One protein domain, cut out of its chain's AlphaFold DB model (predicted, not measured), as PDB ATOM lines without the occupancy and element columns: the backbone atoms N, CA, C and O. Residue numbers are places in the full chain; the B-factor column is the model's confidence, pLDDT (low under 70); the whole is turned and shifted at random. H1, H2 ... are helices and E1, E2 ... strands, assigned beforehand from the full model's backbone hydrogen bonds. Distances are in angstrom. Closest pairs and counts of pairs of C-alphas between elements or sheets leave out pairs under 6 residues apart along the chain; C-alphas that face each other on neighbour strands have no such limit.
ATOM      1  N   GLN A   4     149.786 141.818  86.812       92.25
ATOM      2  CA  GLN A   4     149.513 142.776  85.749       92.25
ATOM      3  C   GLN A   4     150.698 142.826  84.781       92.25
ATOM      4  O   GLN A   4     151.839 142.683  85.217       92.25
ATOM      5  N   PRO A   5     150.468 143.005  83.473       93.81
ATOM      6  CA  PRO A   5     151.544 143.108  82.491       93.81
ATOM      7  C   PRO A   5     152.476 144.292  82.788       93.81
ATOM      8  O   PRO A   5     152.010 145.394  83.089       93.81
ATOM      9  N   LEU A   6     153.785 144.056  82.665       94.69
ATOM     10  CA  LEU A   6     154.836 145.044  82.894       94.69
ATOM     11  C   LEU A   6     155.655 145.248  81.614       94.69
ATOM     12  O   LEU A   6     156.253 144.309  81.093       94.69
ATOM     13  N   PHE A   7     155.712 146.493  81.148       95.38
ATOM     14  CA  PHE A   7     156.590 146.942  80.077       95.38
ATOM     15  C   PHE A   7     157.985 147.233  80.628       95.38
ATOM     16  O   PHE A   7     158.171 148.163  81.417       95.38
ATOM     17  N   LYS A   8     158.977 146.444  80.223       92.38
ATOM     18  CA  LYS A   8     160.338 146.555  80.753       92.38
ATOM     19  C   LYS A   8     161.271 147.277  79.795       92.38
ATOM     20  O   LYS A   8     162.143 148.021  80.235       92.38
ATOM     21  N   SER A   9     161.113 147.070  78.490       89.94
ATOM     22  CA  SER A   9     162.041 147.611  77.497       89.94
ATOM     23  C   SER A   9     161.334 148.098  76.245       89.94
ATOM     24  O   SER A   9     160.435 147.436  75.746       89.94
ATOM     25  N   GLN A  10     161.855 149.184  75.667       90.25
ATOM     26  CA  GLN A  10     161.470 149.720  74.354       90.25
ATOM     27  C   GLN A  10     161.403 148.652  73.246       90.25
ATOM     28  O   GLN A  10     160.584 148.757  72.344       90.25
ATOM     29  N   LYS A  11     162.207 147.584  73.348       88.62
ATOM     30  CA  LYS A  11     162.208 146.454  72.402       88.62
ATOM     31  C   LYS A  11     160.941 145.589  72.443       88.62
ATOM     32  O   LYS A  11     160.749 144.772  71.554       88.62
ATOM     33  N   GLU A  12     160.131 145.700  73.493       90.56
ATOM     34  CA  GLU A  12     158.867 144.966  73.631       90.56
ATOM     35  C   GLU A  12     157.695 145.693  72.952       90.56
ATOM     36  O   GLU A  12     156.607 145.125  72.840       90.56
ATOM     37  N   ALA A  13     157.901 146.941  72.516       91.12
ATOM     38  CA  ALA A  13     156.931 147.680  71.727       91.12
ATOM     39  C   ALA A  13     157.112 147.398  70.236       91.12
ATOM     40  O   ALA A  13     158.224 147.229  69.740       91.12
ATOM     41  N   GLU A  14     155.995 147.404  69.524       90.94
ATOM     42  CA  GLU A  14     155.934 147.227  68.080       90.94
ATOM     43  C   GLU A  14     155.263 148.467  67.495       90.94
ATOM     44  O   GLU A  14     154.172 148.843  67.921       90.94
ATOM     45  N   ASN A  15     155.949 149.146  66.573       91.94
ATOM     46  CA  ASN A  15     155.457 150.344  65.882       91.94
ATOM     47  C   ASN A  15     154.829 151.391  66.824       91.94
ATOM     48  O   ASN A  15     153.729 151.897  66.595       91.94
ATOM     49  N   LEU A  16     155.554 151.706  67.905       93.81
ATOM     50  CA  LEU A  16     155.158 152.668  68.938       93.81
ATOM     51  C   LEU A  16     153.894 152.284  69.733       93.81
ATOM     52  O   LEU A  16     153.286 153.149  70.354       93.81
ATOM     53  N   GLU A  17     153.498 151.011  69.769       93.56
ATOM     54  CA  GLU A  17     152.425 150.499  70.632       93.56
ATOM     55  C   GLU A  17     152.916 149.315  71.473       93.56
ATOM     56  O   GLU A  17     153.785 148.539  71.068       93.56
ATOM     57  N   VAL A  18     152.335 149.146  72.663       92.56
ATOM     58  CA  VAL A  18     152.577 147.950  73.473       92.56
ATOM     59  C   VAL A  18     151.585 146.843  73.131       92.56
ATOM     60  O   VAL A  18     150.392 146.936  73.432       92.56
ATOM     61  N   ASN A  19     152.095 145.723  72.625       89.12
ATOM     62  CA  ASN A  19     151.317 144.496  72.524       89.12
ATOM     63  C   ASN A  19     151.424 143.682  73.823       89.12
ATOM     64  O   ASN A  19     152.442 143.047  74.094       89.12
ATOM     65  N   LYS A  20     150.340 143.641  74.613       90.69
ATOM     66  CA  LYS A  20     150.290 142.897  75.888       90.69
ATOM     67  C   LYS A  20     150.681 141.426  75.765       90.69
ATOM     68  O   LYS A  20     151.196 140.870  76.728       90.69
ATOM     69  N   LYS A  21     150.419 140.796  74.615       87.69
ATOM     70  CA  LYS A  21     150.726 139.375  74.387       87.69
ATOM     71  C   LYS A  21     152.231 139.115  74.281       87.69
ATOM     72  O   LYS A  21     152.664 138.005  74.560       87.69
ATOM     73  N   ASN A  22     153.006 140.138  73.922       87.00
ATOM     74  CA  ASN A  22     154.453 140.043  73.732       87.00
ATOM     75  C   ASN A  22     155.231 140.382  75.015       87.00
ATOM     76  O   ASN A  22     156.450 140.206  75.061       87.00
ATOM     77  N   LEU A  23     154.543 140.865  76.058       93.06
ATOM     78  CA  LEU A  23     155.169 141.224  77.325       93.06
ATOM     79  C   LEU A  23     155.556 139.978  78.108       93.06
ATOM     80  O   LEU A  23     154.717 139.156  78.472       93.06
ATOM     81  N   ARG A  24     156.852 139.872  78.397       93.06
ATOM     82  CA  ARG A  24     157.434 138.720  79.099       93.06
ATOM     83  C   ARG A  24     157.248 138.805  80.608       93.06
ATOM     84  O   ARG A  24     157.281 137.787  81.291       93.06
ATOM     85  N   TYR A  25     157.106 140.022  81.124       94.00
ATOM     86  CA  TYR A  25     157.114 140.299  82.550       94.00
ATOM     87  C   TYR A  25     155.729 140.683  83.051       94.00
ATOM     88  O   TYR A  25     154.936 141.340  82.373       94.00
ATOM     89  N   GLN A  26     155.470 140.292  84.290       92.69
ATOM     90  CA  GLN A  26     154.303 140.705  85.046       92.69
ATOM     91  C   GLN A  26     154.756 141.255  86.393       92.69
ATOM     92  O   GLN A  26     155.770 140.825  86.944       92.69
ATOM     93  N   VAL A  27     153.995 142.203  86.920       91.12
ATOM     94  CA  VAL A  27     154.177 142.768  88.250       91.12
ATOM     95  C   VAL A  27     153.044 142.297  89.154       91.12
ATOM     96  O   VAL A  27     151.880 142.265  88.746       91.12
ATOM     97  N   LEU A  28     153.388 141.903  90.378       91.94
ATOM     98  CA  LEU A  28     152.413 141.591  91.415       91.94
ATOM     99  C   LEU A  28     151.847 142.901  91.977       91.94
ATOM    100  O   LEU A  28     152.559 143.651  92.638       91.94
ATOM    101  N   ILE A  29     150.566 143.161  91.731       89.81
ATOM    102  CA  ILE A  29     149.802 144.261  92.321       89.81
ATOM    103  C   ILE A  29     148.890 143.670  93.392       89.81
ATOM    104  O   ILE A  29     147.781 143.213  93.107       89.81
ATOM    105  N   CYS A  30     149.383 143.635  94.629       89.38
ATOM    106  CA  CYS A  30     148.645 143.135  95.781       89.38
ATOM    107  C   CYS A  30     148.761 144.121  96.943       89.38
ATOM    108  O   CYS A  30     149.859 144.402  97.419       89.38
ATOM    109  N   ASN A  31     147.613 144.638  97.381       86.75
ATOM    110  CA  ASN A  31     147.523 145.613  98.470       86.75
ATOM    111  C   ASN A  31     146.957 145.011  99.763       86.75
ATOM    112  O   ASN A  31     146.779 145.731 100.742       86.75
ATOM    113  N   GLU A  32     146.653 143.715  99.753       87.75
ATOM    114  CA  GLU A  32     146.214 142.969 100.929       87.75
ATOM    115  C   GLU A  32     147.427 142.508 101.737       87.75
ATOM    116  O   GLU A  32     148.470 142.184 101.165       87.75
ATOM    117  N   SER A  33     147.281 142.450 103.061       88.12
ATOM    118  CA  SER A  33     148.333 141.901 103.915       88.12
ATOM    119  C   SER A  33     148.479 140.391 103.717       88.12
ATOM    120  O   SER A  33     147.512 139.688 103.407       88.12
ATOM    121  N   LEU A  34     149.665 139.851 103.982       88.19
ATOM    122  CA  LEU A  34     149.932 138.420 103.953       88.19
ATOM    123  C   LEU A  34     149.038 137.666 104.947       88.19
ATOM    124  O   LEU A  34     148.581 136.564 104.644       88.19
ATOM    125  N   ALA A  35     148.727 138.264 106.101       86.94
ATOM    126  CA  ALA A  35     147.787 137.705 107.073       86.94
ATOM    127  C   ALA A  35     146.372 137.568 106.483       86.94
ATOM    128  O   ALA A  35     145.742 136.512 106.604       86.94
ATOM    129  N   THR A  36     145.898 138.599 105.778       88.06
ATOM    130  CA  THR A  36     144.623 138.573 105.049       88.06
ATOM    131  C   THR A  36     144.641 137.488 103.971       88.06
ATOM    132  O   THR A  36     143.753 136.638 103.931       88.06
ATOM    133  N   LEU A  37     145.689 137.442 103.146       90.06
ATOM    134  CA  LEU A  37     145.826 136.468 102.059       90.06
ATOM    135  C   LEU A  37     145.878 135.014 102.556       90.06
ATOM    136  O   LEU A  37     145.362 134.115 101.881       90.06
ATOM    137  N   LYS A  38     146.488 134.780 103.728       89.00
ATOM    138  CA  LYS A  38     146.523 133.483 104.425       89.00
ATOM    139  C   LYS A  38     145.144 133.071 104.927       89.00
ATOM    140  O   LYS A  38     144.756 131.925 104.718       89.00
ATOM    141  N   LYS A  39     144.379 134.001 105.514       89.50
ATOM    142  CA  LYS A  39     143.013 133.747 106.005       89.50
ATOM    143  C   LYS A  39     142.093 133.207 104.905       89.50
ATOM    144  O   LYS A  39     141.295 132.316 105.164       89.50
ATOM    145  N   TYR A  40     142.236 133.714 103.682       87.75
ATOM    146  CA  TYR A  40     141.451 133.272 102.523       87.75
ATOM    147  C   TYR A  40     142.112 132.139 101.715       87.75
ATOM    148  O   TYR A  40     141.625 131.798 100.639       87.75
ATOM    149  N   ASN A  41     143.215 131.557 102.208       77.44
ATOM    150  CA  ASN A  41     143.965 130.462 101.576       77.44
ATOM    151  C   ASN A  41     144.240 130.690 100.075       77.44
ATOM    152  O   ASN A  41     144.032 129.821  99.223       77.44
ATOM    153  N   THR A  42     144.680 131.899  99.731       84.56
ATOM    154  CA  THR A  42     144.916 132.269  98.333       84.56
ATOM    155  C   THR A  42     146.186 131.603  97.789       84.56
ATOM    156  O   THR A  42     147.170 131.415  98.495       84.56
ATOM    157  N   LYS A  43     146.237 131.286  96.487       91.69
ATOM    158  CA  LYS A  43     147.492 130.826  95.845       91.69
ATOM    159  C   LYS A  43     148.615 131.873  95.931       91.69
ATOM    160  O   LYS A  43     149.789 131.523  95.858       91.69
ATOM    161  N   ILE A  44     148.248 133.146  96.086       92.50
ATOM    162  CA  ILE A  44     149.178 134.270  96.186       92.50
ATOM    163  C   ILE A  44     149.945 134.262  97.506       92.50
ATOM    164  O   ILE A  44     151.145 134.513  97.473       92.50
ATOM    165  N   SER A  45     149.320 133.908  98.638       93.00
ATOM    166  CA  SER A  45     150.064 133.793  99.903       93.00
ATOM    167  C   SER A  45     151.189 132.762  99.788       93.00
ATOM    168  O   SER A  45     152.321 133.053 100.155       93.00
ATOM    169  N   LYS A  46     150.917 131.608  99.163       93.06
ATOM    170  CA  LYS A  46     151.935 130.579  98.892       93.06
ATOM    171  C   LYS A  46     153.050 131.092  97.980       93.06
ATOM    172  O   LYS A  46     154.215 130.811  98.231       93.06
ATOM    173  N   TYR A  47     152.708 131.841  96.931       93.62
ATOM    174  CA  TYR A  47     153.693 132.445  96.029       93.62
ATOM    175  C   TYR A  47     154.626 133.422  96.763       93.62
ATOM    176  O   TYR A  47     155.841 133.359  96.584       93.62
ATOM    177  N   ILE A  48     154.069 134.280  97.622       93.38
ATOM    178  CA  ILE A  48     154.833 135.238  98.432       93.38
ATOM    179  C   ILE A  48     155.733 134.503  99.430       93.38
ATOM    180  O   ILE A  48     156.918 134.804  99.505       93.38
ATOM    181  N   GLU A  49     155.218 133.487 100.124       92.50
ATOM    182  CA  GLU A  49     156.009 132.683 101.066       92.50
ATOM    183  C   GLU A  49     157.167 131.942 100.391       92.50
ATOM    184  O   GLU A  49     158.248 131.831 100.965       92.50
ATOM    185  N   ILE A  50     156.960 131.418  99.176       94.31
ATOM    186  CA  ILE A  50     158.043 130.824  98.381       94.31
ATOM    187  C   ILE A  50     159.106 131.888  98.104       94.31
ATOM    188  O   ILE A  50     160.292 131.617  98.279       94.31
ATOM    189  N   ALA A  51     158.691 133.098  97.720       92.06
ATOM    190  CA  ALA A  51     159.613 134.185  97.433       92.06
ATOM    191  C   ALA A  51     160.408 134.637  98.675       92.06
ATOM    192  O   ALA A  51     161.609 134.888  98.581       92.06
ATOM    193  N   GLU A  52     159.764 134.687  99.842       93.44
ATOM    194  CA  GLU A  52     160.404 134.981 101.129       93.44
ATOM    195  C   GLU A  52     161.406 133.895 101.527       93.44
ATOM    196  O   GLU A  52     162.531 134.215 101.896       93.44
ATOM    197  N   LYS A  53     161.031 132.616 101.405       94.06
ATOM    198  CA  LYS A  53     161.879 131.482 101.806       94.06
ATOM    199  C   LYS A  53     163.060 131.247 100.869       94.06
ATOM    200  O   LYS A  53     164.129 130.874 101.334       94.06
ATOM    201  N   GLN A  54     162.861 131.391  99.559       95.38
ATOM    202  CA  GLN A  54     163.882 131.052  98.562       95.38
ATOM    203  C   GLN A  54     164.834 132.208  98.255       95.38
ATOM    204  O   GLN A  54     166.001 131.962  97.967       95.38
ATOM    205  N   PHE A  55     164.344 133.450  98.282       92.12
ATOM    206  CA  PHE A  55     165.098 134.612  97.794       92.12
ATOM    207  C   PHE A  55     165.264 135.718  98.839       92.12
ATOM    208  O   PHE A  55     165.828 136.762  98.518       92.12
ATOM    209  N   ASP A  56     164.741 135.521 100.052       90.69
ATOM    210  CA  ASP A  56     164.843 136.465 101.168       90.69
ATOM    211  C   ASP A  56     164.398 137.901 100.812       90.69
ATOM    212  O   ASP A  56     164.915 138.903 101.307       90.69
ATOM    213  N   LEU A  57     163.411 138.030  99.911       88.50
ATOM    214  CA  LEU A  57     163.076 139.331  99.314       88.50
ATOM    215  C   LEU A  57     162.574 140.358 100.328       88.50
ATOM    216  O   LEU A  57     162.768 141.552 100.109       88.50
ATOM    217  N   HIS A  58     161.929 139.908 101.400       90.12
ATOM    218  CA  HIS A  58     161.365 140.757 102.446       90.12
ATOM    219  C   HIS A  58     162.424 141.485 103.283       90.12
ATOM    220  O   HIS A  58     162.160 142.599 103.732       90.12
ATOM    221  N   ASN A  59     163.622 140.912 103.430       90.19
ATOM    222  CA  ASN A  59     164.713 141.498 104.213       90.19
ATOM    223  C   ASN A  59     165.613 142.433 103.393       90.19
ATOM    224  O   ASN A  59     166.419 143.174 103.957       90.19
ATOM    225  N   ASN A  60     165.451 142.468 102.065       88.38
ATOM    226  CA  ASN A  60     166.150 143.442 101.230       88.38
ATOM    227  C   ASN A  60     165.790 144.873 101.669       88.38
ATOM    228  O   ASN A  60     164.597 145.186 101.730       88.38
ATOM    229  N   PRO A  61     166.766 145.783 101.880       89.81
ATOM    230  CA  PRO A  61     166.507 147.111 102.445       89.81
ATOM    231  C   PRO A  61     165.392 147.897 101.740       89.81
ATOM    232  O   PRO A  61     164.556 148.511 102.394       89.81
ATOM    233  N   THR A  62     165.323 147.833 100.406       84.62
ATOM    234  CA  THR A  62     164.301 148.537  99.608       84.62
ATOM    235  C   THR A  62     162.892 147.962  99.755       84.62
ATOM    236  O   THR A  62     161.913 148.676  99.554       84.62
ATOM    237  N   ASN A  63     162.780 146.672 100.066       89.38
ATOM    238  CA  ASN A  63     161.507 145.981 100.247       89.38
ATOM    239  C   ASN A  63     161.052 146.074 101.709       89.38
ATOM    240  O   ASN A  63     159.898 146.410 101.965       89.38
ATOM    241  N   ALA A  64     161.975 145.874 102.653       89.56
ATOM    242  CA  ALA A  64     161.735 145.995 104.088       89.56
ATOM    243  C   ALA A  64     161.186 147.381 104.466       89.56
ATOM    244  O   ALA A  64     160.259 147.486 105.262       89.56
ATOM    245  N   GLN A  65     161.684 148.445 103.824       89.00
ATOM    246  CA  GLN A  65     161.206 149.822 104.023       89.00
ATOM    247  C   GLN A  65     159.721 150.040 103.689       89.00
ATOM    248  O   GLN A  65     159.150 151.050 104.097       89.00
ATOM    249  N   ARG A  66     159.082 149.133 102.940       87.62
ATOM    250  CA  ARG A  66     157.651 149.231 102.605       87.62
ATOM    251  C   ARG A  66     156.748 148.642 103.685       87.62
ATOM    252  O   ARG A  66     155.550 148.930 103.678       87.62
TER     253      ARG A  66
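What this domain is: This is residues 4 to 66 of the 404 residues of an uncharacterized protein of Ignavibacteria bacterium (UniProt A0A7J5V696). This is a loose, stretched-out shape: a long loop, residues 8 to 24, makes one end, two short strands E1 and E2 meet between the ends, and helices make the other end. There H1 and H2 form a helical hairpin, with H2 crosswise to the long axis, and H3 lies off to the side of the end of H2 at residue 55, apart from H2; residues 50 to 56 and 59 to 65 stick out. The printed part has 63 residues, in the order E1, E2, H1, H2, H3. The class is mixed, helices and strands, with under half of the residues in named elements. The radius of gyration of the C-alphas is 15.3 A and the spans are 44 by 28 by 20 A.

Where its parts are: E1, residues 4 to 7, begins at C-alpha 4 (149.513, 142.776, 85.749). E2 is residues 25 to 28. H1 is residues 34 to 39. H2, residues 43 to 55, is 18.1 A long. H3, residues 61 to 64, ends at C-alpha 64 (161.735, 145.995, 104.088).

How they stand to each other: E1 and E2 meet only at a point, where C-alphas 5 and 26 face each other at 4.5 A. H1 and H2 touch, through residues 44 to 45 of H2 alone; the closest C-alphas, of Leu 37 and Ser 45, are 5.5 A apart. They run opposite ways at a steep tilt of 42 degrees. H3 is apart from H1 and H2. In H1 and H2 every O i to N i+4 pair is within hydrogen-bond range; H3 is too short for such a pair.

The domain as a whole: The C-alphas farthest apart, of Asn 15 and Lys 39, are 45.2 A apart. The printed part has no cut. The link from E1 to E2 is long, with 17 residues. No printed residue is under 70 in pLDDT.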